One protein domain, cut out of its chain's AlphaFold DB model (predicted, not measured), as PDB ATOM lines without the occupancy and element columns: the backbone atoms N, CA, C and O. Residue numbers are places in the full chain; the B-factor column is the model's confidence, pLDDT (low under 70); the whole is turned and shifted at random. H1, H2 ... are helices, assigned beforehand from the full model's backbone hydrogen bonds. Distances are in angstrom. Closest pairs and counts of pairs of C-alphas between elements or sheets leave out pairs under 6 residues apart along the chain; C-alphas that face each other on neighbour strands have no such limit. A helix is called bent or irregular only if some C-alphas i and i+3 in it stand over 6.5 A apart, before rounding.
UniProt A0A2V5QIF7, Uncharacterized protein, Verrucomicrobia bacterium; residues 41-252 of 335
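This is residues 41 to 252 of the 335 residues of an uncharacterized protein of Verrucomicrobia bacterium (UniProt A0A2V5QIF7). Two long helices, H7a and H3, run lengthwise through an elongated helical body, with the short helix H6 packed between them. H1 packs on the first part of H7a with H10 on its other side, H8 and H9 pack on H3, H2 crosses near one end, and H7b folds back at the other. The printed part has 212 residues with ten named helices, H1 to H10 in chain order, and no named strand; its class is all helix. It is only just compact, close to loose, with a radius of gyration of the C-alphas of 20.1 A and spans of 60 by 31 by 29 A.

Find C-alpha 148 at (139.310, 168.514, 255.768), where H7, residues 148 to 187, begins. By its hydrogen bonds it was assigned as one helix, but it is bent: C-alphas 176 and 179 are 9.6 A apart. Its arms are H7a, residues 148 to 176, 42.3 A long, and H7b, residues 179 to 187. H3, residues 72 to 102, is 45.5 A long. Before it look for H1, residues 41 to 49, and H2, residues 55 to 63; after it come H4, residues 122 to 125, H5, residues 130 to 133, and H6, residues 135 to 143. Then follow H8, residues 208 to 212, H9, residues 216 to 225, and H10, residues 238 to 252, 21.7 A long, ending at C-alpha 252, (158.247, 184.456, 259.329). H9 is irregular, but only just: C-alphas 222 and 225 are 6.8 A apart.

Start at H7a, which forms a helical hairpin with H6; their closest C-alphas, of Gly 143 and Phe 151, are 4.7 A apart. H6 also touches the hub, H3, at a shallow tilt of 25 degrees, opposite ways, closest at the C-alphas of Gly 85 and Gly 141, 3.8 A. H3 and H7a are apart. H1 touches H7a (Gly 44 and Gly 150, closest C-alphas 4.2 A) and H10 (Phe 45 and Ser 242, 6.4 A). H3 touches H2 at a steep tilt of 65 degrees, H9 at a shallow tilt of 21 degrees, and also H4, H5 and H8. H7a and H7b only just touch, only at the corner, with 3 pairs of C-alphas within 8 A. Every O i to N i+4 pair is within hydrogen-bond range in H2, H6, H7a, H7b, H8 and H10, against 3 of 5 in H1, 26 of 27 in H3 and 2 of 6 in H9, which has 4 of 7 O i to N i+3 pairs within range; H4 and H5 are too short for such a pair.

The C-alphas farthest apart, of Gly 70 and Glu 179, are 61.3 A apart. The printed part has no cut. The links H3 to H4, H7 to H8 and H9 to H10 are long. Mean pLDDT of the printed part is 70.2, and residues 102 to 121 and 199 to 252 are among those under 70.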
ATOM      1  N   TYR A  41     146.561 180.741 253.251       88.06
ATOM      2  CA  TYR A  41     146.999 179.843 254.317       88.06
ATOM      3  C   TYR A  41     146.275 180.128 255.631       88.06
ATOM      4  O   TYR A  41     145.762 179.210 256.266       88.06
ATOM      5  N   LEU A  42     146.164 181.402 256.005       88.81
ATOM      6  CA  LEU A  42     145.437 181.813 257.198       88.81
ATOM      7  C   LEU A  42     143.969 181.372 257.148       88.81
ATOM      8  O   LEU A  42     143.501 180.753 258.097       88.81
ATOM      9  N   VAL A  43     143.259 181.644 256.052       89.50
ATOM     10  CA  VAL A  43     141.852 181.252 255.880       89.50
ATOM     11  C   VAL A  43     141.700 179.733 255.925       89.50
ATOM     12  O   VAL A  43     140.828 179.243 256.635       89.50
ATOM     13  N   GLY A  44     142.586 178.982 255.264       88.75
ATOM     14  CA  GLY A  44     142.573 177.520 255.302       88.75
ATOM     15  C   GLY A  44     142.668 176.951 256.721       88.75
ATOM     16  O   GLY A  44     141.919 176.045 257.067       88.75
ATOM     17  N   PHE A  45     143.521 177.523 257.576       87.62
ATOM     18  CA  PHE A  45     143.600 177.129 258.989       87.62
ATOM     19  C   PHE A  45     142.464 177.697 259.854       87.62
ATOM     20  O   PHE A  45     142.122 177.104 260.876       87.62
ATOM     21  N   LEU A  46     141.867 178.832 259.477       87.88
ATOM     22  CA  LEU A  46     140.689 179.383 260.156       87.88
ATOM     23  C   LEU A  46     139.423 178.568 259.879       87.88
ATOM     24  O   LEU A  46     138.551 178.519 260.741       87.88
ATOM     25  N   LEU A  47     139.326 177.885 258.734       87.69
ATOM     26  CA  LEU A  47     138.221 176.962 258.451       87.69
ATOM     27  C   LEU A  47     138.141 175.815 259.468       87.69
ATOM     28  O   LEU A  47     137.058 175.296 259.719       87.69
ATOM     29  N   SER A  48     139.243 175.496 260.148       81.88
ATOM     30  CA  SER A  48     139.253 174.547 261.269       81.88
ATOM     31  C   SER A  48     138.498 175.037 262.513       81.88
ATOM     32  O   SER A  48     138.433 174.319 263.501       81.88
ATOM     33  N   ILE A  49     137.953 176.260 262.509       81.56
ATOM     34  CA  ILE A  49     137.002 176.732 263.531       81.56
ATOM     35  C   ILE A  49     135.599 176.160 263.286       81.56
ATOM     36  O   ILE A  49     134.851 175.983 264.243       81.56
ATOM     37  N   PHE A  50     135.239 175.909 262.024       84.06
ATOM     38  CA  PHE A  50     133.918 175.409 261.632       84.06
ATOM     39  C   PHE A  50     133.876 173.884 261.512       84.06
ATOM     40  O   PHE A  50     132.820 173.286 261.685       84.06
ATOM     41  N   ASP A  51     135.016 173.270 261.204       81.25
ATOM     42  CA  ASP A  51     135.162 171.833 261.008       81.25
ATOM     43  C   ASP A  51     136.312 171.315 261.875       81.25
ATOM     44  O   ASP A  51     137.489 171.563 261.592       81.25
ATOM     45  N   ASP A  52     135.962 170.599 262.941       76.94
ATOM     46  CA  ASP A  52     136.925 170.010 263.871       76.94
ATOM     47  C   ASP A  52     137.570 168.727 263.315       76.94
ATOM     48  O   ASP A  52     138.548 168.215 263.877       76.94
ATOM     49  N   THR A  53     137.073 168.201 262.186       80.94
ATOM     50  CA  THR A  53     137.600 166.974 261.591       80.94
ATOM     51  C   THR A  53     138.942 167.256 260.931       80.94
ATOM     52  O   THR A  53     139.042 167.851 259.856       80.94
ATOM     53  N   SER A  54     140.013 166.796 261.575       84.94
ATOM     54  CA  SER A  54     141.360 166.860 261.006       84.94
ATOM     55  C   SER A  54     141.448 165.991 259.752       84.94
ATOM     56  O   SER A  54     140.949 164.862 259.743       84.94
ATOM     57  N   PHE A  55     142.143 166.474 258.718       86.69
ATOM     58  CA  PHE A  55     142.318 165.732 257.466       86.69
ATOM     59  C   PHE A  55     142.875 164.317 257.692       86.69
ATOM     60  O   PHE A  55     142.399 163.359 257.092       86.69
ATOM     61  N   ILE A  56     143.817 164.167 258.628       83.94
ATOM     62  CA  ILE A  56     144.415 162.876 259.005       83.94
ATOM     63  C   ILE A  56     143.352 161.877 259.484       83.94
ATOM     64  O   ILE A  56     143.384 160.705 259.111       83.94
ATOM     65  N   VAL A  57     142.396 162.338 260.294       83.38
ATOM     66  CA  VAL A  57     141.332 161.488 260.842       83.38
ATOM     67  C   VAL A  57     140.376 161.063 259.731       83.38
ATOM     68  O   VAL A  57     140.034 159.886 259.649       83.38
ATOM     69  N   ALA A  58     139.999 161.986 258.845       85.44
ATOM     70  CA  ALA A  58     139.159 161.675 257.691       85.44
ATOM     71  C   ALA A  58     139.848 160.707 256.714       85.44
ATOM     72  O   ALA A  58     139.240 159.732 256.278       85.44
ATOM     73  N   LEU A  59     141.136 160.919 256.432       86.38
ATOM     74  CA  LEU A  59     141.927 160.042 255.571       86.38
ATOM     75  C   LEU A  59     142.048 158.631 256.162       86.38
ATOM     76  O   LEU A  59     141.916 157.649 255.437       86.38
ATOM     77  N   ARG A  60     142.236 158.519 257.482       85.75
ATOM     78  CA  ARG A  60     142.237 157.233 258.194       85.75
ATOM     79  C   ARG A  60     140.914 156.493 258.015       85.75
ATOM     80  O   ARG A  60     140.931 155.308 257.707       85.75
ATOM     81  N   HIS A  61     139.786 157.186 258.175       84.25
ATOM     82  CA  HIS A  61     138.459 156.593 257.986       84.25
ATOM     83  C   HIS A  61     138.221 156.106 256.550       84.25
ATOM     84  O   HIS A  61     137.504 155.130 256.363       84.25
ATOM     85  N   LEU A  62     138.838 156.754 255.559       86.31
ATOM     86  CA  LEU A  62     138.724 156.368 254.154       86.31
ATOM     87  C   LEU A  62     139.625 155.178 253.781       86.31
ATOM     88  O   LEU A  62     139.195 154.296 253.047       86.31
ATOM     89  N   VAL A  63     140.874 155.164 254.257       87.38
ATOM     90  CA  VAL A  63     141.893 154.179 253.840       87.38
ATOM     91  C   VAL A  63     141.883 152.926 254.713       87.38
ATOM     92  O   VAL A  63     142.074 151.822 254.213       87.38
ATOM     93  N   ALA A  64     141.684 153.087 256.019       82.38
ATOM     94  CA  ALA A  64     141.775 152.008 256.994       82.38
ATOM     95  C   ALA A  64     140.647 152.133 258.036       82.38
ATOM     96  O   ALA A  64     140.904 152.454 259.203       82.38
ATOM     97  N   PRO A  65     139.383 151.885 257.632       80.12
ATOM     98  CA  PRO A  65     138.229 151.994 258.525       80.12
ATOM     99  C   PRO A  65     138.280 151.002 259.697       80.12
ATOM    100  O   PRO A  65     137.636 151.237 260.716       80.12
ATOM    101  N   SER A  66     139.065 149.926 259.578       76.19
ATOM    102  CA  SER A  66     139.255 148.885 260.595       76.19
ATOM    103  C   SER A  66     140.091 149.320 261.805       76.19
ATOM    104  O   SER A  66     140.089 148.627 262.820       76.19
ATOM    105  N   ILE A  67     140.794 150.455 261.738       79.12
ATOM    106  CA  ILE A  67     141.629 150.932 262.845       79.12
ATOM    107  C   ILE A  67     140.738 151.606 263.899       79.12
ATOM    108  O   ILE A  67     140.069 152.612 263.632       79.12
ATOM    109  N   THR A  68     140.753 151.098 265.129       76.12
ATOM    110  CA  THR A  68     140.048 151.701 266.269       76.12
ATOM    111  C   THR A  68     140.697 153.029 266.690       76.12
ATOM    112  O   THR A  68     141.888 153.255 266.495       76.12
ATOM    113  N   ARG A  69     139.901 153.976 267.213       69.25
ATOM    114  CA  ARG A  69     140.434 155.238 267.769       69.25
ATOM    115  C   ARG A  69     141.179 154.930 269.074       69.25
ATOM    116  O   ARG A  69     140.658 154.150 269.864       69.25
ATOM    117  N   GLY A  70     142.341 155.542 269.318       70.25
ATOM    118  CA  GLY A  70     143.115 155.315 270.547       70.25
ATOM    119  C   GLY A  70     144.121 154.164 270.474       70.25
ATOM    120  O   GLY A  70     144.758 153.863 271.481       70.25
ATOM    121  N   SER A  71     144.245 153.478 269.332       79.25
ATOM    122  CA  SER A  71     145.201 152.380 269.166       79.25
ATOM    123  C   SER A  71     146.584 152.885 268.746       79.25
ATOM    124  O   SER A  71     146.729 153.914 268.080       79.25
ATOM    125  N   SER A  72     147.625 152.106 269.061       80.31
ATOM    126  CA  SER A  72     148.991 152.343 268.568       80.31
ATOM    127  C   SER A  72     149.056 152.474 267.043       80.31
ATOM    128  O   SER A  72     149.880 153.224 266.516       80.31
ATOM    129  N   ASP A  73     148.151 151.795 266.339       82.56
ATOM    130  CA  ASP A  73     148.077 151.775 264.880       82.56
ATOM    131  C   ASP A  73     147.517 153.089 264.322       82.56
ATOM    132  O   ASP A  73     147.989 153.583 263.295       82.56
ATOM    133  N   ALA A  74     146.568 153.720 265.025       79.56
ATOM    134  CA  ALA A  74     146.071 155.049 264.675       79.56
ATOM    135  C   ALA A  74     147.176 156.111 264.809       79.56
ATOM    136  O   ALA A  74     147.341 156.958 263.923       79.56
ATOM    137  N   ALA A  75     147.980 156.025 265.872       81.50
ATOM    138  CA  ALA A  75     149.130 156.901 266.071       81.50
ATOM    139  C   ALA A  75     150.224 156.668 265.012       81.50
ATOM    140  O   ALA A  75     150.796 157.630 264.489       81.50
ATOM    141  N   ALA A  76     150.503 155.410 264.653       83.56
ATOM    142  CA  ALA A  76     151.441 155.068 263.585       83.56
ATOM    143  C   ALA A  76     150.985 155.626 262.226       83.56
ATOM    144  O   ALA A  76     151.773 156.271 261.531       83.56
ATOM    145  N   PHE A  77     149.700 155.477 261.890       85.19
ATOM    146  CA  PHE A  77     149.114 156.037 260.672       85.19
ATOM    147  C   PHE A  77     149.279 157.562 260.611       85.19
ATOM    148  O   PHE A  77     149.777 158.099 259.621       85.19
ATOM    149  N   ALA A  78     148.937 158.270 261.694       84.00
ATOM    150  CA  ALA A  78     149.093 159.721 261.762       84.00
ATOM    151  C   ALA A  78     150.555 160.158 261.561       84.00
ATOM    152  O   ALA A  78     150.817 161.109 260.823       84.00
ATOM    153  N   ARG A  79     151.520 159.441 262.153       85.81
ATOM    154  CA  ARG A  79     152.958 159.710 261.968       85.81
ATOM    155  C   ARG A  79     153.395 159.532 260.520       85.81
ATOM    156  O   ARG A  79     154.122 160.382 260.015       85.81
ATOM    157  N   ILE A  80     152.940 158.475 259.846       88.69
ATOM    158  CA  ILE A  80     153.260 158.223 258.432       88.69
ATOM    159  C   ILE A  80     152.703 159.344 257.550       88.69
ATOM    160  O   ILE A  80     153.414 159.873 256.693       88.69
ATOM    161  N   VAL A  81     151.458 159.759 257.786       88.94
ATOM    162  CA  VAL A  81     150.824 160.849 257.034       88.94
ATOM    163  C   VAL A  81     151.561 162.175 257.255       88.94
ATOM    164  O   VAL A  81     151.874 162.874 256.291       88.94
ATOM    165  N   ILE A  82     151.927 162.500 258.500       87.50
ATOM    166  CA  ILE A  82     152.712 163.703 258.820       87.50
ATOM    167  C   ILE A  82     154.113 163.635 258.201       87.50
ATOM    168  O   ILE A  82     154.575 164.626 257.637       87.50
ATOM    169  N   ALA A  83     154.788 162.483 258.262       88.12
ATOM    170  CA  ALA A  83     156.103 162.290 257.655       88.12
ATOM    171  C   ALA A  83     156.048 162.461 256.130       88.12
ATOM    172  O   ALA A  83     156.913 163.116 255.548       88.12
ATOM    173  N   THR A  84     154.987 161.961 255.494       90.31
ATOM    174  CA  THR A  84     154.726 162.158 254.062       90.31
ATOM    175  C   THR A  84     154.484 163.638 253.741       90.31
ATOM    176  O   THR A  84     155.058 164.172 252.794       90.31
ATOM    177  N   GLY A  85     153.700 164.345 254.563       90.31
ATOM    178  CA  GLY A  85     153.503 165.791 254.429       90.31
ATOM    179  C   GLY A  85     154.811 166.582 254.574       90.31
ATOM    180  O   GLY A  85     155.100 167.463 253.763       90.31
ATOM    181  N   ALA A  86     155.649 166.224 255.549       87.62
ATOM    182  CA  ALA A  86     156.967 166.823 255.746       87.62
ATOM    183  C   ALA A  86     157.908 166.562 254.558       87.62
ATOM    184  O   ALA A  86     158.638 167.466 254.148       87.62
ATOM    185  N   LEU A  87     157.851 165.366 253.963       91.25
ATOM    186  CA  LEU A  87     158.591 165.033 252.748       91.25
ATOM    187  C   LEU A  87     158.176 165.929 251.573       91.25
ATOM    188  O   LEU A  87     159.044 166.437 250.865       91.25
ATOM    189  N   PHE A  88     156.878 166.190 251.385       90.38
ATOM    190  CA  PHE A  88     156.418 167.111 250.340       90.38
ATOM    191  C   PHE A  88     156.882 168.553 250.563       90.38
ATOM    192  O   PHE A  88     157.308 169.211 249.610       90.38
ATOM    193  N   VAL A  89     156.871 169.035 251.806       88.38
ATOM    194  CA  VAL A  89     157.425 170.356 252.148       88.38
ATOM    195  C   VAL A  89     158.926 170.412 251.857       88.38
ATOM    196  O   VAL A  89     159.407 171.388 251.280       88.38
ATOM    197  N   PHE A  90     159.670 169.360 252.204       88.81
ATOM    198  CA  PHE A  90     161.101 169.276 251.919       88.81
ATOM    199  C   PHE A  90     161.385 169.265 250.412       88.81
ATOM    200  O   PHE A  90     162.216 170.041 249.941       88.81
ATOM    201  N   LEU A  91     160.653 168.453 249.643       88.06
ATOM    202  CA  LEU A  91     160.771 168.406 248.185       88.06
ATOM    203  C   LEU A  91     160.450 169.766 247.554       88.06
ATOM    204  O   LEU A  91     161.156 170.209 246.650       88.06
ATOM    205  N   SER A  92     159.426 170.459 248.056       88.06
ATOM    206  CA  SER A  92     159.105 171.820 247.630       88.06
ATOM    207  C   SER A  92     160.270 172.787 247.865       88.06
ATOM    208  O   SER A  92     160.683 173.490 246.941       88.06
ATOM    209  N   ALA A  93     160.841 172.794 249.073       84.62
ATOM    210  CA  ALA A  93     161.980 173.644 249.403       84.62
ATOM    211  C   ALA A  93     163.197 173.323 248.519       84.62
ATOM    212  O   ALA A  93     163.814 174.235 247.973       84.62
ATOM    213  N   ALA A  94     163.488 172.038 248.297       85.56
ATOM    214  CA  ALA A  94     164.566 171.600 247.414       85.56
ATOM    215  C   ALA A  94     164.357 172.076 245.966       85.56
ATOM    216  O   ALA A  94     165.279 172.623 245.364       85.56
ATOM    217  N   LEU A  95     163.142 171.944 245.419       84.31
ATOM    218  CA  LEU A  95     162.802 172.434 244.078       84.31
ATOM    219  C   LEU A  95     162.930 173.961 243.964       84.31
ATOM    220  O   LEU A  95     163.408 174.457 242.944       84.31
ATOM    221  N   ARG A  96     162.549 174.717 245.001       83.94
ATOM    222  CA  ARG A  96     162.695 176.186 245.030       83.94
ATOM    223  C   ARG A  96     164.151 176.615 245.129       83.94
ATOM    224  O   ARG A  96     164.576 177.504 244.393       83.94
ATOM    225  N   THR A  97     164.936 175.961 245.979       79.19
ATOM    226  CA  THR A  97     166.385 176.173 246.065       79.19
ATOM    227  C   THR A  97     167.067 175.841 244.741       79.19
ATOM    228  O   THR A  97     167.903 176.612 244.273       79.19
ATOM    229  N   TRP A  98     166.665 174.750 244.085       80.25
ATOM    230  CA  TRP A  98     167.186 174.393 242.771       80.25
ATOM    231  C   TRP A  98     166.798 175.429 241.712       80.25
ATOM    232  O   TRP A  98     167.661 175.885 240.978       80.25
ATOM    233  N   GLY A  99     165.541 175.881 241.666       76.00
ATOM    234  CA  GLY A  99     165.088 176.922 240.732       76.00
ATOM    235  C   GLY A  99     165.791 178.266 240.921       76.00
ATOM    236  O   GLY A  99     166.250 178.870 239.953       76.00
ATOM    237  N   THR A 100     165.927 178.720 242.165       73.25
ATOM    238  CA  THR A 100     166.574 180.003 242.477       73.25
ATOM    239  C   THR A 100     168.082 179.989 242.229       73.25
ATOM    240  O   THR A 100     168.637 181.035 241.918       73.25
ATOM    241  N   ALA A 101     168.745 178.829 242.284       72.56
ATOM    242  CA  ALA A 101     170.163 178.704 241.935       72.56
ATOM    243  C   ALA A 101     170.463 178.973 240.444       72.56
ATOM    244  O   ALA A 101     171.607 179.278 240.103       72.56
ATOM    245  N   TYR A 102     169.455 178.856 239.568       67.94
ATOM    246  CA  TYR A 102     169.569 179.125 238.127       67.94
ATOM    247  C   TYR A 102     168.985 180.483 237.710       67.94
ATOM    248  O   TYR A 102     169.374 181.010 236.669       67.94
ATOM    249  N   LEU A 103     168.112 181.096 238.521       65.81
ATOM    250  CA  LEU A 103     167.740 182.502 238.341       65.81
ATOM    251  C   LEU A 103     168.930 183.375 238.753       65.81
ATOM    252  O   LEU A 103     169.210 183.520 239.943       65.81
ATOM    253  N   ARG A 104     169.639 183.975 237.784       55.16
ATOM    254  CA  ARG A 104     170.633 185.012 238.100       55.16
ATOM    255  C   ARG A 104     169.948 186.091 238.947       55.16
ATOM    256  O   ARG A 104     168.923 186.646 238.564       55.16
ATOM    257  N   THR A 105     170.518 186.371 240.113       41.78
ATOM    258  CA  THR A 105     169.970 187.242 241.165       41.78
ATOM    259  C   THR A 105     169.769 188.712 240.779       41.78
ATOM    260  O   THR A 105     169.254 189.463 241.599       41.78
ATOM    261  N   GLU A 106     170.119 189.129 239.562       38.25
ATOM    262  CA  GLU A 106     169.914 190.505 239.085       38.25
ATOM    263  C   GLU A 106     168.452 190.801 238.702       38.25
ATOM    264  O   GLU A 106     168.020 191.938 238.825       38.25
ATOM    265  N   VAL A 107     167.637 189.795 238.354       45.47
ATOM    266  CA  VAL A 107     166.262 190.029 237.845       45.47
ATOM    267  C   VAL A 107     165.179 189.946 238.939       45.47
ATOM    268  O   VAL A 107     164.017 190.258 238.707       45.47
ATOM    269  N   VAL A 108     165.513 189.524 240.166       43.12
ATOM    270  CA  VAL A 108     164.490 189.202 241.192       43.12
ATOM    271  C   VAL A 108     164.197 190.357 242.164       43.12
ATOM    272  O   VAL A 108     163.200 190.298 242.881       43.12
ATOM    273  N   HIS A 109     165.014 191.417 242.179       33.38
ATOM    274  CA  HIS A 109     164.794 192.587 243.049       33.38
ATOM    275  C   HIS A 109     164.416 193.864 242.300       33.38
ATOM    276  O   HIS A 109     164.095 194.854 242.952       33.38
ATOM    277  N   ASP A 110     164.399 193.835 240.968       31.36
ATOM    278  CA  ASP A 110     163.967 194.979 240.186       31.36
ATOM    279  C   ASP A 110     162.515 194.797 239.737       31.36
ATOM    280  O   ASP A 110     162.132 193.792 239.136       31.36
ATOM    281  N   HIS A 111     161.672 195.775 240.062       40.31
ATOM    282  CA  HIS A 111     160.276 195.816 239.620       40.31
ATOM    283  C   HIS A 111     160.159 196.050 238.099       40.31
ATOM    284  O   HIS A 111     159.055 195.997 237.549       40.31
ATOM    285  N   ALA A 112     161.288 196.266 237.420       35.75
ATOM    286  CA  ALA A 112     161.417 196.298 235.977       35.75
ATOM    287  C   ALA A 112     161.748 194.896 235.432       35.75
ATOM    288  O   ALA A 112     162.840 194.366 235.617       35.75
ATOM    289  N   GLN A 113     160.790 194.286 234.726       43.22
ATOM    290  CA  GLN A 113     160.991 193.054 233.959       43.22
ATOM    291  C   GLN A 113     161.911 193.316 232.756       43.22
ATOM    292  O   GLN A 113     161.450 193.435 231.621       43.22
ATOM    293  N   HIS A 114     163.212 193.430 232.993       38.31
ATOM    294  CA  HIS A 114     164.222 193.475 231.944       38.31
ATOM    295  C   HIS A 114     165.115 192.248 232.096       38.31
ATOM    296  O   HIS A 114     165.923 192.146 233.012       38.31
ATOM    297  N   SER A 115     164.915 191.268 231.216       41.53
ATOM    298  CA  SER A 115     165.829 190.142 231.057       41.53
ATOM    299  C   SER A 115     166.019 189.920 229.568       41.53
ATOM    300  O   SER A 115     165.216 189.247 228.916       41.53
ATOM    301  N   GLU A 116     167.078 190.523 229.039       44.19
ATOM    302  CA  GLU A 116     167.688 190.096 227.787       44.19
ATOM    303  C   GLU A 116     168.220 188.660 227.972       44.19
ATOM    304  O   GLU A 116     168.775 188.315 229.013       44.19
ATOM    305  N   ALA A 117     167.984 187.821 226.959       47.47
ATOM    306  CA  ALA A 117     168.247 186.381 226.878       47.47
ATOM    307  C   ALA A 117     167.403 185.463 227.797       47.47
ATOM    308  O   ALA A 117     167.555 185.399 229.016       47.47
ATOM    309  N   LEU A 118     166.543 184.657 227.165       53.72
ATOM    310  CA  LEU A 118     165.839 183.529 227.773       53.72
ATOM    311  C   LEU A 118     166.849 182.451 228.212       53.72
ATOM    312  O   LEU A 118     167.237 181.584 227.428       53.72
ATOM    313  N   VAL A 119     167.278 182.489 229.471       54.06
ATOM    314  CA  VAL A 119     168.163 181.469 230.046       54.06
ATOM    315  C   VAL A 119     167.339 180.242 230.448       54.06
ATOM    316  O   VAL A 119     166.786 180.171 231.543       54.06
ATOM    317  N   ALA A 120     167.238 179.260 229.551       62.16
ATOM    318  CA  ALA A 120     166.548 177.992 229.793       62.16
ATOM    319  C   ALA A 120     167.501 176.916 230.352       62.16
ATOM    320  O   ALA A 120     167.738 175.899 229.703       62.16
ATOM    321  N   ASP A 121     168.036 177.123 231.561       65.94
ATOM    322  CA  ASP A 121     168.951 176.177 232.220       65.94
ATOM    323  C   ASP A 121     168.389 175.519 233.488       65.94
ATOM    324  O   ASP A 121     167.440 175.990 234.117       65.94
ATOM    325  N   GLY A 122     168.972 174.374 233.857       75.50
ATOM    326  CA  GLY A 122     168.604 173.635 235.068       75.50
ATOM    327  C   GLY A 122     167.134 173.174 235.081       75.50
ATOM    328  O   GLY A 122     166.691 172.532 234.123       75.50
ATOM    329  N   PRO A 123     166.351 173.458 236.143       79.00
ATOM    330  CA  PRO A 123     164.970 172.982 236.270       79.00
ATOM    331  C   PRO A 123     164.015 173.581 235.220       79.00
ATOM    332  O   PRO A 123     163.001 172.959 234.890       79.00
ATOM    333  N   PHE A 124     164.371 174.725 234.624       76.12
ATOM    334  CA  PHE A 124     163.616 175.369 233.540       76.12
ATOM    335  C   PHE A 124     163.635 174.567 232.226       76.12
ATOM    336  O   PHE A 124     162.860 174.838 231.310       76.12
ATOM    337  N   ARG A 125     164.480 173.531 232.125       76.38
ATOM    338  CA  ARG A 125     164.520 172.597 230.984       76.38
ATOM    339  C   ARG A 125     163.431 171.524 231.044       76.38
ATOM    340  O   ARG A 125     163.133 170.899 230.024       76.38
ATOM    341  N   TYR A 126     162.871 171.291 232.230       77.50
ATOM    342  CA  TYR A 126     161.863 170.259 232.476       77.50
ATOM    343  C   TYR A 126     160.452 170.842 232.548       77.50
ATOM    344  O   TYR A 126     159.511 170.240 232.031       77.50
ATOM    345  N   THR A 127     160.300 172.014 233.161       81.69
ATOM    346  CA  THR A 127     159.035 172.750 233.255       81.69
ATOM    347  C   THR A 127     159.302 174.242 233.125       81.69
ATOM    348  O   THR A 127     160.353 174.713 233.551       81.69
ATOM    349  N   ARG A 128     158.357 175.000 232.559       79.38
ATOM    350  CA  ARG A 128     158.504 176.460 232.414       79.38
ATOM    351  C   ARG A 128     158.542 177.185 233.757       79.38
ATOM    352  O   ARG A 128     159.139 178.243 233.878       79.38
ATOM    353  N   ASN A 129     157.880 176.607 234.756       82.69
ATOM    354  CA  ASN A 129     157.533 177.281 236.002       82.69
ATOM    355  C   ASN A 129     157.845 176.404 237.233       82.69
ATOM    356  O   ASN A 129     156.939 176.072 238.002       82.69
ATOM    357  N   PRO A 130     159.117 176.010 237.455       82.56
ATOM    358  CA  PRO A 130     159.490 175.084 238.529       82.56
ATOM    359  C   PRO A 130     159.217 175.648 239.932       82.56
ATOM    360  O   PRO A 130     158.820 174.904 240.826       82.56
ATOM    361  N   LEU A 131     159.351 176.967 240.120       81.19
ATOM    362  CA  LEU A 131     159.054 177.634 241.396       81.19
ATOM    363  C   LEU A 131     157.565 177.567 241.750       81.19
ATOM    364  O   LEU A 131     157.203 177.360 242.907       81.19
ATOM    365  N   TYR A 132     156.701 177.712 240.747       84.12
ATOM    366  CA  TYR A 132     155.258 177.607 240.920       84.12
ATOM    367  C   TYR A 132     154.811 176.158 241.108       84.12
ATOM    368  O   TYR A 132     153.943 175.898 241.938       84.12
ATOM    369  N   LEU A 133     155.445 175.210 240.409       85.31
ATOM    370  CA  LEU A 133     155.215 173.781 240.616       85.31
ATOM    371  C   LEU A 133     155.509 173.377 242.066       85.31
ATOM    372  O   LEU A 133     154.742 172.618 242.651       85.31
ATOM    373  N   ALA A 134     156.558 173.937 242.674       86.50
ATOM    374  CA  ALA A 134     156.902 173.681 244.068       86.50
ATOM    375  C   ALA A 134     155.844 174.185 245.074       86.50
ATOM    376  O   ALA A 134     155.771 173.665 246.187       86.50
ATOM    377  N   ASN A 135     154.978 175.140 244.714       86.62
ATOM    378  CA  ASN A 135     153.933 175.640 245.621       86.62
ATOM    379  C   ASN A 135     152.855 174.598 245.933       86.62
ATOM    380  O   ASN A 135     152.197 174.694 246.966       86.62
ATOM    381  N   LEU A 136     152.654 173.624 245.050       87.94
ATOM    382  CA  LEU A 136     151.632 172.594 245.207       87.94
ATOM    383  C   LEU A 136     151.988 171.563 246.282       87.94
ATOM    384  O   LEU A 136     151.220 171.459 247.234       87.94
ATOM    385  N   PRO A 137     153.150 170.877 246.230       88.62
ATOM    386  CA  PRO A 137     153.559 169.991 247.315       88.62
ATOM    387  C   PRO A 137     153.740 170.752 248.637       88.62
ATOM    388  O   PRO A 137     153.498 170.177 249.693       88.62
ATOM    389  N   MET A 138     154.073 172.052 248.604       88.50
ATOM    390  CA  MET A 138     154.064 172.896 249.807       88.50
ATOM    391  C   MET A 138     152.663 173.001 250.422       88.50
ATOM    392  O   MET A 138     152.489 172.732 251.610       88.50
ATOM    393  N   ALA A 139     151.660 173.363 249.612       89.00
ATOM    394  CA  ALA A 139     150.278 173.498 250.067       89.00
ATOM    395  C   ALA A 139     149.703 172.165 250.547       89.00
ATOM    396  O   ALA A 139     149.067 172.123 251.595       89.00
ATOM    397  N   THR A 140     149.984 171.072 249.835       90.88
ATOM    398  CA  THR A 140     149.582 169.726 250.249       90.88
ATOM    399  C   THR A 140     150.250 169.330 251.563       90.88
ATOM    400  O   THR A 140     149.563 168.924 252.493       90.88
ATOM    401  N   GLY A 141     151.572 169.483 251.680       89.31
ATOM    402  CA  GLY A 141     152.316 169.062 252.865       89.31
ATOM    403  C   GLY A 141     151.948 169.843 254.130       89.31
ATOM    404  O   GLY A 141     151.800 169.247 255.194       89.31
ATOM    405  N   ILE A 142     151.726 171.157 254.014       87.56
ATOM    406  CA  ILE A 142     151.235 171.984 255.129       87.56
ATOM    407  C   ILE A 142     149.757 171.697 255.414       87.56
ATOM    408  O   ILE A 142     149.354 171.620 256.575       87.56
ATOM    409  N   GLY A 143     148.950 171.516 254.368       88.31
ATOM    410  CA  GLY A 143     147.515 171.295 254.486       88.31
ATOM    411  C   GLY A 143     147.147 170.001 255.210       88.31
ATOM    412  O   GLY A 143     146.064 169.934 255.777       88.31
ATOM    413  N   VAL A 144     148.027 168.992 255.241       88.19
ATOM    414  CA  VAL A 144     147.812 167.751 256.014       88.19
ATOM    415  C   VAL A 144     147.516 168.035 257.495       88.19
ATOM    416  O   VAL A 144     146.825 167.253 258.145       88.19
ATOM    417  N   LEU A 145     148.005 169.161 258.027       85.25
ATOM    418  CA  LEU A 145     147.769 169.594 259.407       85.25
ATOM    419  C   LEU A 145     146.462 170.386 259.599       85.25
ATOM    420  O   LEU A 145     146.142 170.745 260.731       85.25
ATOM    421  N   ALA A 146     145.742 170.712 258.526       87.56
ATOM    422  CA  ALA A 146     144.485 171.454 258.575       87.56
ATOM    423  C   ALA A 146     143.266 170.518 258.734       87.56
ATOM    424  O   ALA A 146     143.368 169.286 258.676       87.56
ATOM    425  N   SER A 147     142.085 171.114 258.924       89.50
ATOM    426  CA  SER A 147     140.804 170.406 258.788       89.50
ATOM    427  C   SER A 147     140.583 169.928 257.348       89.50
ATOM    428  O   SER A 147     141.257 170.394 256.428       89.50
ATOM    429  N   VAL A 148     139.634 169.015 257.121       89.31
ATOM    430  CA  VAL A 148     139.310 168.514 255.768       89.31
ATOM    431  C   VAL A 148     138.925 169.661 254.833       89.31
ATOM    432  O   VAL A 148     139.498 169.813 253.752       89.31
ATOM    433  N   SER A 149     137.997 170.506 255.282       89.69
ATOM    434  CA  SER A 149     137.594 171.733 254.583       89.69
ATOM    435  C   SER A 149     138.776 172.678 254.329       89.69
ATOM    436  O   SER A 149     138.938 173.186 253.217       89.69
ATOM    437  N   GLY A 150     139.642 172.860 255.330       89.75
ATOM    438  CA  GLY A 150     140.860 173.661 255.227       89.75
ATOM    439  C   GLY A 150     141.841 173.121 254.186       89.75
ATOM    440  O   GLY A 150     142.324 173.883 253.355       89.75
ATOM    441  N   PHE A 151     142.100 171.812 254.173       90.75
ATOM    442  CA  PHE A 151     142.981 171.156 253.202       90.75
ATOM    443  C   PHE A 151     142.490 171.354 251.766       90.75
ATOM    444  O   PHE A 151     143.257 171.794 250.906       90.75
ATOM    445  N   ILE A 152     141.206 171.075 251.514       91.88
ATOM    446  CA  ILE A 152     140.597 171.235 250.188       91.88
ATOM    447  C   ILE A 152     140.710 172.694 249.736       91.88
ATOM    448  O   ILE A 152     141.152 172.960 248.616       91.88
ATOM    449  N   PHE A 153     140.385 173.640 250.622       93.25
ATOM    450  CA  PHE A 153     140.520 175.065 250.338       93.25
ATOM    451  C   PHE A 153     141.968 175.451 250.016       93.25
ATOM    452  O   PHE A 153     142.205 176.102 249.003       93.25
ATOM    453  N   LEU A 154     142.945 175.025 250.826       91.50
ATOM    454  CA  LEU A 154     144.362 175.338 250.620       91.50
ATOM    455  C   LEU A 154     144.860 174.844 249.266       91.50
ATOM    456  O   LEU A 154     145.488 175.606 248.533       91.50
ATOM    457  N   VAL A 155     144.578 173.587 248.922       91.19
ATOM    458  CA  VAL A 155     145.046 172.991 247.666       91.19
ATOM    459  C   VAL A 155     144.385 173.673 246.470       91.19
ATOM    460  O   VAL A 155     145.091 174.100 245.555       91.19
ATOM    461  N   LEU A 156     143.058 173.842 246.483       92.50
ATOM    462  CA  LEU A 156     142.324 174.437 245.362       92.50
ATOM    463  C   LEU A 156     142.618 175.929 245.196       92.50
ATOM    464  O   LEU A 156     142.934 176.368 244.089       92.50
ATOM    465  N   ALA A 157     142.566 176.714 246.274       91.44
ATOM    466  CA  ALA A 157     142.829 178.150 246.213       91.44
ATOM    467  C   ALA A 157     144.271 178.429 245.779       91.44
ATOM    468  O   ALA A 157     144.501 179.290 244.929       91.44
ATOM    469  N   ASN A 158     145.245 177.672 246.298       89.75
ATOM    470  CA  ASN A 158     146.639 177.812 245.888       89.75
ATOM    471  C   ASN A 158     146.847 177.377 244.429       89.75
ATOM    472  O   ASN A 158     147.564 178.058 243.699       89.75
ATOM    473  N   TRP A 159     146.191 176.303 243.973       89.06
ATOM    474  CA  TRP A 159     146.234 175.883 242.570       89.06
ATOM    475  C   TRP A 159     145.682 176.967 241.634       89.06
ATOM    476  O   TRP A 159     146.360 177.366 240.686       89.06
ATOM    477  N   ILE A 160     144.491 177.500 241.925       89.44
ATOM    478  CA  ILE A 160     143.856 178.564 241.131       89.44
ATOM    479  C   ILE A 160     144.730 179.821 241.126       89.44
ATOM    480  O   ILE A 160     144.986 180.393 240.065       89.44
ATOM    481  N   PHE A 161     145.225 180.241 242.292       88.06
ATOM    482  CA  PHE A 161     146.063 181.429 242.418       88.06
ATOM    483  C   PHE A 161     147.356 181.298 241.605       88.06
ATOM    484  O   PHE A 161     147.683 182.169 240.800       88.06
ATOM    485  N   VAL A 162     148.062 180.174 241.744       86.31
ATOM    486  CA  VAL A 162     149.282 179.894 240.978       86.31
ATOM    487  C   VAL A 162     149.002 179.858 239.476       86.31
ATOM    488  O   VAL A 162     149.765 180.429 238.697       86.31
ATOM    489  N   TYR A 163     147.891 179.253 239.054       85.62
ATOM    490  CA  TYR A 163     147.498 179.211 237.647       85.62
ATOM    491  C   TYR A 163     147.264 180.615 237.060       85.62
ATOM    492  O   TYR A 163     147.756 180.917 235.967       85.62
ATOM    493  N   ARG A 164     146.577 181.497 237.805       85.06
ATOM    494  CA  ARG A 164     146.362 182.908 237.425       85.06
ATOM    495  C   ARG A 164     147.679 183.679 237.295       85.06
ATOM    496  O   ARG A 164     147.827 184.479 236.367       85.06
ATOM    497  N   LEU A 165     148.632 183.439 238.202       82.06
ATOM    498  CA  LEU A 165     149.952 184.077 238.175       82.06
ATOM    499  C   LEU A 165     150.753 183.659 236.942       82.06
ATOM    500  O   LEU A 165     151.285 184.524 236.248       82.06
ATOM    501  N   ILE A 166     150.776 182.360 236.630       82.94
ATOM    502  CA  ILE A 166     151.495 181.849 235.460       82.94
ATOM    503  C   ILE A 166     150.925 182.450 234.171       82.94
ATOM    504  O   ILE A 166     151.691 182.879 233.318       82.94
ATOM    505  N   LEU A 167     149.594 182.536 234.023       83.19
ATOM    506  CA  LEU A 167     148.976 183.151 232.834       83.19
ATOM    507  C   LEU A 167     149.452 184.589 232.608       83.19
ATOM    508  O   LEU A 167     149.761 184.966 231.479       83.19
ATOM    509  N   ARG A 168     149.532 185.377 233.681       80.62
ATOM    510  CA  ARG A 168     150.007 186.761 233.614       80.62
ATOM    511  C   ARG A 168     151.490 186.833 233.241       80.62
ATOM    512  O   ARG A 168     151.876 187.659 232.417       80.62
ATOM    513  N   GLU A 169     152.315 186.002 233.869       77.25
ATOM    514  CA  GLU A 169     153.764 186.012 233.663       77.25
ATOM    515  C   GLU A 169     154.131 185.575 232.244       77.25
ATOM    516  O   GLU A 169     154.902 186.261 231.577       77.25
ATOM    517  N   GLU A 170     153.495 184.517 231.731       79.81
ATOM    518  CA  GLU A 170     153.689 184.067 230.351       79.81
ATOM    519  C   GLU A 170     153.287 185.141 229.331       79.81
ATOM    520  O   GLU A 170     153.961 185.290 228.318       79.81
ATOM    521  N   GLU A 171     152.226 185.915 229.581       78.38
ATOM    522  CA  GLU A 171     151.833 187.017 228.695       78.38
ATOM    523  C   GLU A 171     152.864 188.156 228.703       78.38
ATOM    524  O   GLU A 171     153.185 188.706 227.650       78.38
ATOM    525  N   SER A 172     153.406 188.503 229.873       76.75
ATOM    526  CA  SER A 172     154.452 189.527 229.970       76.75
ATOM    527  C   SER A 172     155.743 189.087 229.267       76.75
ATOM    528  O   SER A 172     156.347 189.854 228.516       76.75
ATOM    529  N   LEU A 173     156.122 187.816 229.428       73.62
ATOM    530  CA  LEU A 173     157.265 187.222 228.731       73.62
ATOM    531  C   LEU A 173     157.029 187.131 227.219       73.62
ATOM    532  O   LEU A 173     157.928 187.428 226.440       73.62
ATOM    533  N   LEU A 174     155.807 186.822 226.776       78.94
ATOM    534  CA  LEU A 174     155.445 186.869 225.357       78.94
ATOM    535  C   LEU A 174     155.557 188.283 224.772       78.94
ATOM    536  O   LEU A 174     155.973 188.420 223.625       78.94
ATOM    537  N   LYS A 175     155.195 189.323 225.533       77.62
ATOM    538  CA  LYS A 175     155.292 190.726 225.087       77.62
ATOM    539  C   LYS A 175     156.733 191.219 225.005       77.62
ATOM    540  O   LYS A 175     157.050 191.984 224.105       77.62
ATOM    541  N   THR A 176     157.586 190.788 225.930       73.25
ATOM    542  CA  THR A 176     158.986 191.236 226.015       73.25
ATOM    543  C   THR A 176     159.923 190.428 225.117       73.25
ATOM    544  O   THR A 176     160.780 191.005 224.463       73.25
ATOM    545  N   GLN A 177     159.754 189.105 225.049       70.50
ATOM    546  CA  GLN A 177     160.678 188.190 224.361       70.50
ATOM    547  C   GLN A 177     160.136 187.629 223.033       70.50
ATOM    548  O   GLN A 177     160.879 186.997 222.274       70.50
ATOM    549  N   GLY A 178     158.847 187.838 222.737       77.31
ATOM    550  CA  GLY A 178     158.249 187.553 221.432       77.31
ATOM    551  C   GLY A 178     158.415 186.102 220.963       77.31
ATOM    552  O   GLY A 178     157.973 185.154 221.620       77.31
ATOM    553  N   GLU A 179     159.025 185.921 219.789       74.25
ATOM    554  CA  GLU A 179     159.164 184.612 219.136       74.25
ATOM    555  C   GLU A 179     160.091 183.639 219.870       74.25
ATOM    556  O   GLU A 179     159.803 182.439 219.905       74.25
ATOM    557  N   SER A 180     161.151 184.138 220.511       69.00
ATOM    558  CA  SER A 180     162.092 183.299 221.267       69.00
ATOM    559  C   SER A 180     161.380 182.541 222.398       69.00
ATOM    560  O   SER A 180     161.536 181.325 222.555       69.00
ATOM    561  N   TYR A 181     160.478 183.225 223.105       73.06
ATOM    562  CA  TYR A 181     159.648 182.634 224.149       73.06
ATOM    563  C   TYR A 181     158.567 181.701 223.588       73.06
ATOM    564  O   TYR A 181     158.251 180.673 224.193       73.06
ATOM    565  N   ARG A 182     158.018 181.990 222.397       77.81
ATOM    566  CA  ARG A 182     157.082 181.075 221.717       77.81
ATOM    567  C   ARG A 182     157.751 179.753 221.350       77.81
ATOM    568  O   ARG A 182     157.139 178.704 221.544       77.81
ATOM    569  N   ALA A 183     158.986 179.783 220.850       75.69
ATOM    570  CA  ALA A 183     159.755 178.577 220.546       75.69
ATOM    571  C   ALA A 183     160.014 177.746 221.816       75.69
ATOM    572  O   ALA A 183     159.754 176.541 221.832       75.69
ATOM    573  N   TYR A 184     160.401 178.400 222.913       74.56
ATOM    574  CA  TYR A 184     160.548 177.761 224.222       74.56
ATOM    575  C   TYR A 184     159.245 177.131 224.732       74.56
ATOM    576  O   TYR A 184     159.236 175.982 225.183       74.56
ATOM    577  N   CYS A 185     158.117 177.833 224.582       78.19
ATOM    578  CA  CYS A 185     156.809 177.294 224.928       78.19
ATOM    579  C   CYS A 185     156.473 176.020 224.138       78.19
ATOM    580  O   CYS A 185     155.891 175.093 224.696       78.19
ATOM    581  N   ARG A 186     156.852 175.914 222.862       79.06
ATOM    582  CA  ARG A 186     156.605 174.679 222.093       79.06
ATOM    583  C   ARG A 186     157.418 173.490 222.618       79.06
ATOM    584  O   ARG A 186     156.943 172.360 222.548       79.06
ATOM    585  N   ALA A 187     158.607 173.735 223.167       75.19
ATOM    586  CA  ALA A 187     159.497 172.687 223.661       75.19
ATOM    587  C   ALA A 187     159.140 172.201 225.080       75.19
ATOM    588  O   ALA A 187     159.177 170.998 225.355       75.19
ATOM    589  N   VAL A 188     158.792 173.118 225.990       76.75
ATOM    590  CA  VAL A 188     158.619 172.818 227.424       76.75
ATOM    591  C   VAL A 188     157.152 172.902 227.839       76.75
ATOM    592  O   VAL A 188     156.423 173.816 227.456       76.75
ATOM    593  N   ARG A 189     156.705 171.951 228.666       78.75
ATOM    594  CA  ARG A 189     155.338 171.911 229.207       78.75
ATOM    595  C   ARG A 189     155.154 172.917 230.348       78.75
ATOM    596  O   ARG A 189     156.090 173.251 231.069       78.75
ATOM    597  N   ARG A 190     153.912 173.378 230.517       75.25
ATOM    598  CA  ARG A 190     153.540 174.451 231.453       75.25
ATOM    599  C   ARG A 190     153.588 174.047 232.931       75.25
ATOM    600  O   ARG A 190     154.079 174.818 233.746       75.25
ATOM    601  N   PHE A 191     153.062 172.864 233.253       65.62
ATOM    602  CA  PHE A 191     152.937 172.360 234.628       65.62
ATOM    603  C   PHE A 191     153.653 171.031 234.828       65.62
ATOM    604  O   PHE A 191     154.468 170.910 235.737       65.62
ATOM    605  N   TRP A 192     153.370 170.037 233.981       73.94
ATOM    606  CA  TRP A 192     153.936 168.705 234.167       73.94
ATOM    607  C   TRP A 192     155.400 168.669 233.722       73.94
ATOM    608  O   TRP A 192     155.653 168.886 232.529       73.94
ATOM    609  N   PRO A 193     156.359 168.398 234.628       73.69
ATOM    610  CA  PRO A 193     157.758 168.320 234.252       73.69
ATOM    611  C   PRO A 193     157.946 167.193 233.233       73.69
ATOM    612  O   PRO A 193     157.406 166.093 233.370       73.69
ATOM    613  N   ALA A 194     158.684 167.472 232.164       73.56
ATOM    614  CA  ALA A 194     159.118 166.427 231.254       73.56
ATOM    615  C   ALA A 194     160.108 165.498 231.980       73.56
ATOM    616  O   ALA A 194     160.904 165.957 232.784       73.56
ATOM    617  N   LEU A 195     160.090 164.199 231.673       70.25
ATOM    618  CA  LEU A 195     161.068 163.245 232.224       70.25
ATOM    619  C   LEU A 195     162.460 163.389 231.588       70.25
ATOM    620  O   LEU A 195     163.448 162.903 232.124       70.25
ATOM    621  N   LYS A 196     162.536 164.050 230.427       70.19
ATOM    622  CA  LYS A 196     163.778 164.334 229.703       70.19
ATOM    623  C   LYS A 196     163.906 165.844 229.490       70.19
ATOM    624  O   LYS A 196     162.879 166.477 229.218       70.19
ATOM    625  N   PRO A 197     165.122 166.416 229.569       67.00
ATOM    626  CA  PRO A 197     165.344 167.821 229.250       67.00
ATOM    627  C   PRO A 197     164.881 168.111 227.821       67.00
ATOM    628  O   PRO A 197     165.272 167.409 226.891       67.00
ATOM    629  N   ARG A 198     164.029 169.122 227.642       73.31
ATOM    630  CA  ARG A 198     163.456 169.459 226.325       73.31
ATOM    631  C   ARG A 198     164.233 170.533 225.569       73.31
ATOM    632  O   ARG A 198     163.949 170.773 224.403       73.31
ATOM    633  N   VAL A 199     165.195 171.166 226.232       68.00
ATOM    634  CA  VAL A 199     166.021 172.247 225.687       68.00
ATOM    635  C   VAL A 199     167.485 171.905 225.941       68.00
ATOM    636  O   VAL A 199     167.807 171.302 226.976       68.00
ATOM    637  N   SER A 200     168.364 172.243 224.999       61.97
ATOM    638  CA  SER A 200     169.814 172.126 225.175       61.97
ATOM    639  C   SER A 200     170.268 172.960 226.379       61.97
ATOM    640  O   SER A 200     169.676 174.009 226.629       61.97
ATOM    641  N   PRO A 201     171.254 172.490 227.161       59.12
ATOM    642  CA  PRO A 201     171.786 173.293 228.253       59.12
ATOM    643  C   PRO A 201     172.389 174.579 227.683       59.12
ATOM    644  O   PRO A 201     173.073 174.546 226.660       59.12
ATOM    645  N   GLY A 202     172.111 175.700 228.332       59.12
ATOM    646  CA  GLY A 202     172.888 176.911 228.153       59.12
ATOM    647  C   GLY A 202     174.221 176.799 228.898       59.12
ATOM    648  O   GLY A 202     174.471 175.882 229.682       59.12
ATOM    649  N   ASN A 203     175.115 177.751 228.641       56.75
ATOM    650  CA  ASN A 203     176.454 177.771 229.232       56.75
ATOM    651  C   ASN A 203     176.472 178.265 230.699       56.75
ATOM    652  O   ASN A 203     177.519 178.702 231.179       56.75
ATOM    653  N   LEU A 204     175.348 178.245 231.437       58.03
ATOM    654  CA  LEU A 204     175.336 178.627 232.855       58.03
ATOM    655  C   LEU A 204     175.521 177.416 233.777       58.03
ATOM    656  O   LEU A 204     174.643 176.565 233.925       58.03
ATOM    657  N   GLY A 205     176.640 177.406 234.501       57.44
ATOM    658  CA  GLY A 205     176.827 176.534 235.659       57.44
ATOM    659  C   GLY A 205     175.957 176.952 236.862       57.44
ATOM    660  O   GLY A 205     175.650 178.139 237.021       57.44
ATOM    661  N   PRO A 206     175.571 176.008 237.742       58.09
ATOM    662  CA  PRO A 206     174.786 176.310 238.938       58.09
ATOM    663  C   PRO A 206     175.571 177.197 239.915       58.09
ATOM    664  O   PRO A 206     176.669 176.842 240.342       58.09
ATOM    665  N   ARG A 207     174.989 178.322 240.354       58.94
ATOM    666  CA  ARG A 207     175.514 179.091 241.496       58.94
ATOM    667  C   ARG A 207     174.726 178.722 242.754       58.94
ATOM    668  O   ARG A 207     173.684 179.294 243.044       58.94
ATOM    669  N   LEU A 208     175.249 177.768 243.526       55.91
ATOM    670  CA  LEU A 208     174.634 177.274 244.775       55.91
ATOM    671  C   LEU A 208     174.595 178.325 245.905       55.91
ATOM    672  O   LEU A 208     173.771 178.227 246.813       55.91
ATOM    673  N   GLY A 209     175.461 179.344 245.848       54.44
ATOM    674  CA  GLY A 209     175.630 180.349 246.906       54.44
ATOM    675  C   GLY A 209     174.352 181.123 247.282       54.44
ATOM    676  O   GLY A 209     174.030 181.182 248.471       54.44
ATOM    677  N   PRO A 210     173.599 181.698 246.324       53.34
ATOM    678  CA  PRO A 210     172.327 182.372 246.607       53.34
ATOM    679  C   PRO A 210     171.178 181.414 246.961       53.34
ATOM    680  O   PRO A 210     170.389 181.726 247.851       53.34
ATOM    681  N   GLY A 211     171.105 180.234 246.329       46.31
ATOM    682  CA  GLY A 211     170.048 179.241 246.574       46.31
ATOM    683  C   GLY A 211     170.080 178.651 247.990       46.31
ATOM    684  O   GLY A 211     169.031 178.438 248.598       46.31
ATOM    685  N   LEU A 212     171.278 178.463 248.559       48.22
ATOM    686  CA  LEU A 212     171.476 178.008 249.944       48.22
ATOM    687  C   LEU A 212     171.241 179.114 250.989       48.22
ATOM    688  O   LEU A 212     170.907 178.813 252.132       48.22
ATOM    689  N   ARG A 213     171.370 180.397 250.612       46.31
ATOM    690  CA  ARG A 213     171.003 181.540 251.477       46.31
ATOM    691  C   ARG A 213     169.496 181.793 251.528       46.31
ATOM    692  O   ARG A 213     169.046 182.588 252.357       46.31
ATOM    693  N   GLY A 214     168.713 181.117 250.685       45.56
ATOM    694  CA  GLY A 214     167.260 181.092 250.773       45.56
ATOM    695  C   GLY A 214     166.823 180.578 252.145       45.56
ATOM    696  O   GLY A 214     166.893 179.387 252.436       45.56
ATOM    697  N   ARG A 215     166.341 181.486 253.002       48.00
ATOM    698  CA  ARG A 215     165.869 181.207 254.375       48.00
ATOM    699  C   ARG A 215     164.746 180.156 254.462       48.00
ATOM    700  O   ARG A 215     164.404 179.742 255.567       48.00
ATOM    701  N   GLU A 216     164.190 179.717 253.334       47.50
ATOM    702  CA  GLU A 216     163.134 178.705 253.239       47.50
ATOM    703  C   GLU A 216     163.597 177.314 253.711       47.50
ATOM    704  O   GLU A 216     162.852 176.648 254.429       47.50
ATOM    705  N   LEU A 217     164.850 176.908 253.444       41.84
ATOM    706  CA  LEU A 217     165.390 175.632 253.956       41.84
ATOM    707  C   LEU A 217     165.459 175.617 255.499       41.84
ATOM    708  O   LEU A 217     165.309 174.579 256.144       41.84
ATOM    709  N   CYS A 218     165.628 176.796 256.105       39.88
ATOM    710  CA  CYS A 218     165.694 176.972 257.553       39.88
ATOM    711  C   CYS A 218     164.323 176.760 258.230       39.88
ATOM    712  O   CYS A 218     164.273 176.371 259.398       39.88
ATOM    713  N   LEU A 219     163.210 176.961 257.507       42.56
ATOM    714  CA  LEU A 219     161.856 176.719 258.020       42.56
ATOM    715  C   LEU A 219     161.626 175.222 258.294       42.56
ATOM    716  O   LEU A 219     161.067 174.863 259.329       42.56
ATOM    717  N   VAL A 220     162.132 174.352 257.412       43.09
ATOM    718  CA  VAL A 220     161.981 172.891 257.527       43.09
ATOM    719  C   VAL A 220     162.772 172.347 258.719       43.09
ATOM    720  O   VAL A 220     162.241 171.576 259.517       43.09
ATOM    721  N   VAL A 221     164.007 172.821 258.921       40.41
ATOM    722  CA  VAL A 221     164.863 172.378 260.039       40.41
ATOM    723  C   VAL A 221     164.332 172.863 261.399       40.41
ATOM    724  O   VAL A 221     164.492 172.182 262.413       40.41
ATOM    725  N   ARG A 222     163.633 174.007 261.447       36.09
ATOM    726  CA  ARG A 222     163.100 174.584 262.697       36.09
ATOM    727  C   ARG A 222     161.751 173.995 263.136       36.09
ATOM    728  O   ARG A 222     161.375 174.160 264.296       36.09
ATOM    729  N   CYS A 223     161.059 173.255 262.264       38.47
ATOM    730  CA  CYS A 223     159.803 172.564 262.588       38.47
ATOM    731  C   CYS A 223     159.973 171.290 263.436       38.47
ATOM    732  O   CYS A 223     158.980 170.775 263.948       38.47
ATOM    733  N   ARG A 224     161.207 170.823 263.686       37.34
ATOM    734  CA  ARG A 224     161.487 169.621 264.502       37.34
ATOM    735  C   ARG A 224     160.959 169.701 265.946       37.34
ATOM    736  O   ARG A 224     160.853 168.681 266.608       37.34
ATOM    737  N   ARG A 225     160.620 170.901 266.438       33.78
ATOM    738  CA  ARG A 225     160.154 171.142 267.819       33.78
ATOM    739  C   ARG A 225     158.640 171.347 267.963       33.78
ATOM    740  O   ARG A 225     158.174 171.560 269.075       33.78
ATOM    741  N   VAL A 226     157.883 171.369 266.861       39.78
ATOM    742  CA  VAL A 226     156.447 171.724 266.887       39.78
ATOM    743  C   VAL A 226     155.539 170.497 267.007       39.78
ATOM    744  O   VAL A 226     154.418 170.636 267.493       39.78
ATOM    745  N   ILE A 227     156.020 169.313 266.627       42.06
ATOM    746  CA  ILE A 227     155.209 168.097 266.518       42.06
ATOM    747  C   ILE A 227     155.727 167.068 267.525       42.06
ATOM    748  O   ILE A 227     156.467 166.155 267.175       42.06
ATOM    749  N   ASP A 228     155.374 167.256 268.795       37.03
ATOM    750  CA  ASP A 228     155.422 166.163 269.763       37.03
ATOM    751  C   ASP A 228     154.132 165.349 269.579       37.03
ATOM    752  O   ASP A 228     153.026 165.851 269.796       37.03
ATOM    753  N   CYS A 229     154.260 164.133 269.044       39.97
ATOM    754  CA  CYS A 229     153.128 163.302 268.624       39.97
ATOM    755  C   CYS A 229     152.258 162.803 269.785       39.97
ATOM    756  O   CYS A 229     151.165 162.306 269.522       39.97
ATOM    757  N   SER A 230     152.699 162.954 271.035       43.72
ATOM    758  CA  SER A 230     151.909 162.591 272.220       43.72
ATOM    759  C   SER A 230     150.637 163.446 272.366       43.72
ATOM    760  O   SER A 230     149.683 163.027 273.011       43.72
ATOM    761  N   ASP A 231     150.585 164.621 271.723       40.94
ATOM    762  CA  ASP A 231     149.450 165.553 271.794       40.94
ATOM    763  C   ASP A 231     148.354 165.304 270.732       40.94
ATOM    764  O   ASP A 231     147.262 165.857 270.860       40.94
ATOM    765  N   VAL A 232     148.608 164.502 269.683       43.56
ATOM    766  CA  VAL A 232     147.688 164.360 268.527       43.56
ATOM    767  C   VAL A 232     146.430 163.555 268.864       43.56
ATOM    768  O   VAL A 232     145.435 163.701 268.170       43.56
ATOM    769  N   GLU A 233     146.430 162.753 269.929       42.53
ATOM    770  CA  GLU A 233     145.264 161.945 270.333       42.53
ATOM    771  C   GLU A 233     144.466 162.556 271.496       42.53
ATOM    772  O   GLU A 233     143.298 162.226 271.684       42.53
ATOM    773  N   SER A 234     145.026 163.553 272.197       42.78
ATOM    774  CA  SER A 234     144.293 164.398 273.157       42.78
ATOM    775  C   SER A 234     143.488 165.502 272.441       42.78
ATOM    776  O   SER A 234     143.564 166.688 272.774       42.78
ATOM    777  N   LEU A 235     142.741 165.102 271.402       42.25
ATOM    778  CA  LEU A 235     141.978 165.923 270.447       42.25
ATOM    779  C   LEU A 235     140.769 166.647 271.071       42.25
ATOM    780  O   LEU A 235     139.657 166.594 270.567       42.25
ATOM    781  N   ASP A 236     141.021 167.411 272.128       36.66
ATOM    782  CA  ASP A 236     140.167 168.493 272.621       36.66
ATOM    783  C   ASP A 236     140.831 169.870 272.378       36.66
ATOM    784  O   ASP A 236     140.453 170.912 272.915       36.66
ATOM    785  N   ARG A 237     141.908 169.922 271.567       41.72
ATOM    786  CA  ARG A 237     142.572 171.197 271.239       41.72
ATOM    787  C   ARG A 237     143.295 171.237 269.892       41.72
ATOM    788  O   ARG A 237     144.436 171.698 269.817       41.72
ATOM    789  N   SER A 238     142.579 170.919 268.812       42.34
ATOM    790  CA  SER A 238     142.950 171.289 267.427       42.34
ATOM    791  C   SER A 238     143.369 172.776 267.314       42.34
ATOM    792  O   SER A 238     144.354 173.138 266.666       42.34
ATOM    793  N   ARG A 239     142.758 173.648 268.135       45.38
ATOM    794  CA  ARG A 239     143.114 175.075 268.274       45.38
ATOM    795  C   ARG A 239     144.581 175.350 268.651       45.38
ATOM    796  O   ARG A 239     145.092 176.414 268.306       45.38
ATOM    797  N   ARG A 240     145.287 174.455 269.364       44.72
ATOM    798  CA  ARG A 240     146.681 174.700 269.810       44.72
ATOM    799  C   ARG A 240     147.712 174.489 268.703       44.72
ATOM    800  O   ARG A 240     148.666 175.268 268.643       44.72
ATOM    801  N   VAL A 241     147.529 173.483 267.846       46.34
ATOM    802  CA  VAL A 241     148.455 173.178 266.741       46.34
ATOM    803  C   VAL A 241     148.325 174.242 265.656       46.34
ATOM    804  O   VAL A 241     149.323 174.888 265.331       46.34
ATOM    805  N   SER A 242     147.097 174.554 265.228       46.00
ATOM    806  CA  SER A 242     146.830 175.642 264.278       46.00
ATOM    807  C   SER A 242     147.343 176.989 264.799       46.00
ATOM    808  O   SER A 242     148.003 177.724 264.072       46.00
ATOM    809  N   ALA A 243     147.187 177.292 266.096       45.66
ATOM    810  CA  ALA A 243     147.745 178.514 266.685       45.66
ATOM    811  C   ALA A 243     149.285 178.530 266.780       45.66
ATOM    812  O   ALA A 243     149.879 179.609 266.828       45.66
ATOM    813  N   ARG A 244     149.968 177.378 266.865       52.38
ATOM    814  CA  ARG A 244     151.444 177.311 266.810       52.38
ATOM    815  C   ARG A 244     151.946 177.477 265.375       52.38
ATOM    816  O   ARG A 244     152.872 178.257 265.168       52.38
ATOM    817  N   VAL A 245     151.301 176.829 264.403       49.94
ATOM    818  CA  VAL A 245     151.620 176.951 262.968       49.94
ATOM    819  C   VAL A 245     151.366 178.379 262.476       49.94
ATOM    820  O   VAL A 245     152.273 178.999 261.923       49.94
ATOM    821  N   CYS A 246     150.204 178.967 262.789       46.88
ATOM    822  CA  CYS A 246     149.903 180.365 262.466       46.88
ATOM    823  C   CYS A 246     150.901 181.340 263.109       46.88
ATOM    824  O   CYS A 246     151.318 182.299 262.462       46.88
ATOM    825  N   ARG A 247     151.348 181.093 264.353       49.44
ATOM    826  CA  ARG A 247     152.398 181.911 264.992       49.44
ATOM    827  C   ARG A 247     153.755 181.765 264.311       49.44
ATOM    828  O   ARG A 247     154.438 182.768 264.129       49.44
ATOM    829  N   ALA A 248     154.147 180.556 263.915       49.19
ATOM    830  CA  ALA A 248     155.395 180.333 263.187       49.19
ATOM    831  C   ALA A 248     155.388 181.042 261.821       49.19
ATOM    832  O   ALA A 248     156.367 181.696 261.466       49.19
ATOM    833  N   PHE A 249     154.261 180.981 261.106       46.72
ATOM    834  CA  PHE A 249     154.090 181.625 259.807       46.72
ATOM    835  C   PHE A 249     154.038 183.157 259.917       46.72
ATOM    836  O   PHE A 249     154.743 183.859 259.193       46.72
ATOM    837  N   SER A 250     153.289 183.685 260.891       44.84
ATOM    838  CA  SER A 250     153.234 185.123 261.184       44.84
ATOM    839  C   SER A 250     154.615 185.684 261.546       44.84
ATOM    840  O   SER A 250     155.033 186.692 260.978       44.84
ATOM    841  N   ASN A 251     155.378 184.982 262.392       45.19
ATOM    842  CA  ASN A 251     156.743 185.374 262.752       45.19
ATOM    843  C   ASN A 251     157.712 185.343 261.555       45.19
ATOM    844  O   ASN A 251     158.688 186.099 261.529       45.19
ATOM    845  N   HIS A 252     157.470 184.480 260.566       43.47
ATOM    846  CA  HIS A 252     158.247 184.456 259.329       43.47
ATOM    847  C   HIS A 252     157.915 185.666 258.442       43.47
ATOM    848  O   HIS A 252     158.828 186.383 258.034       43.47
TER     849      HIS A 252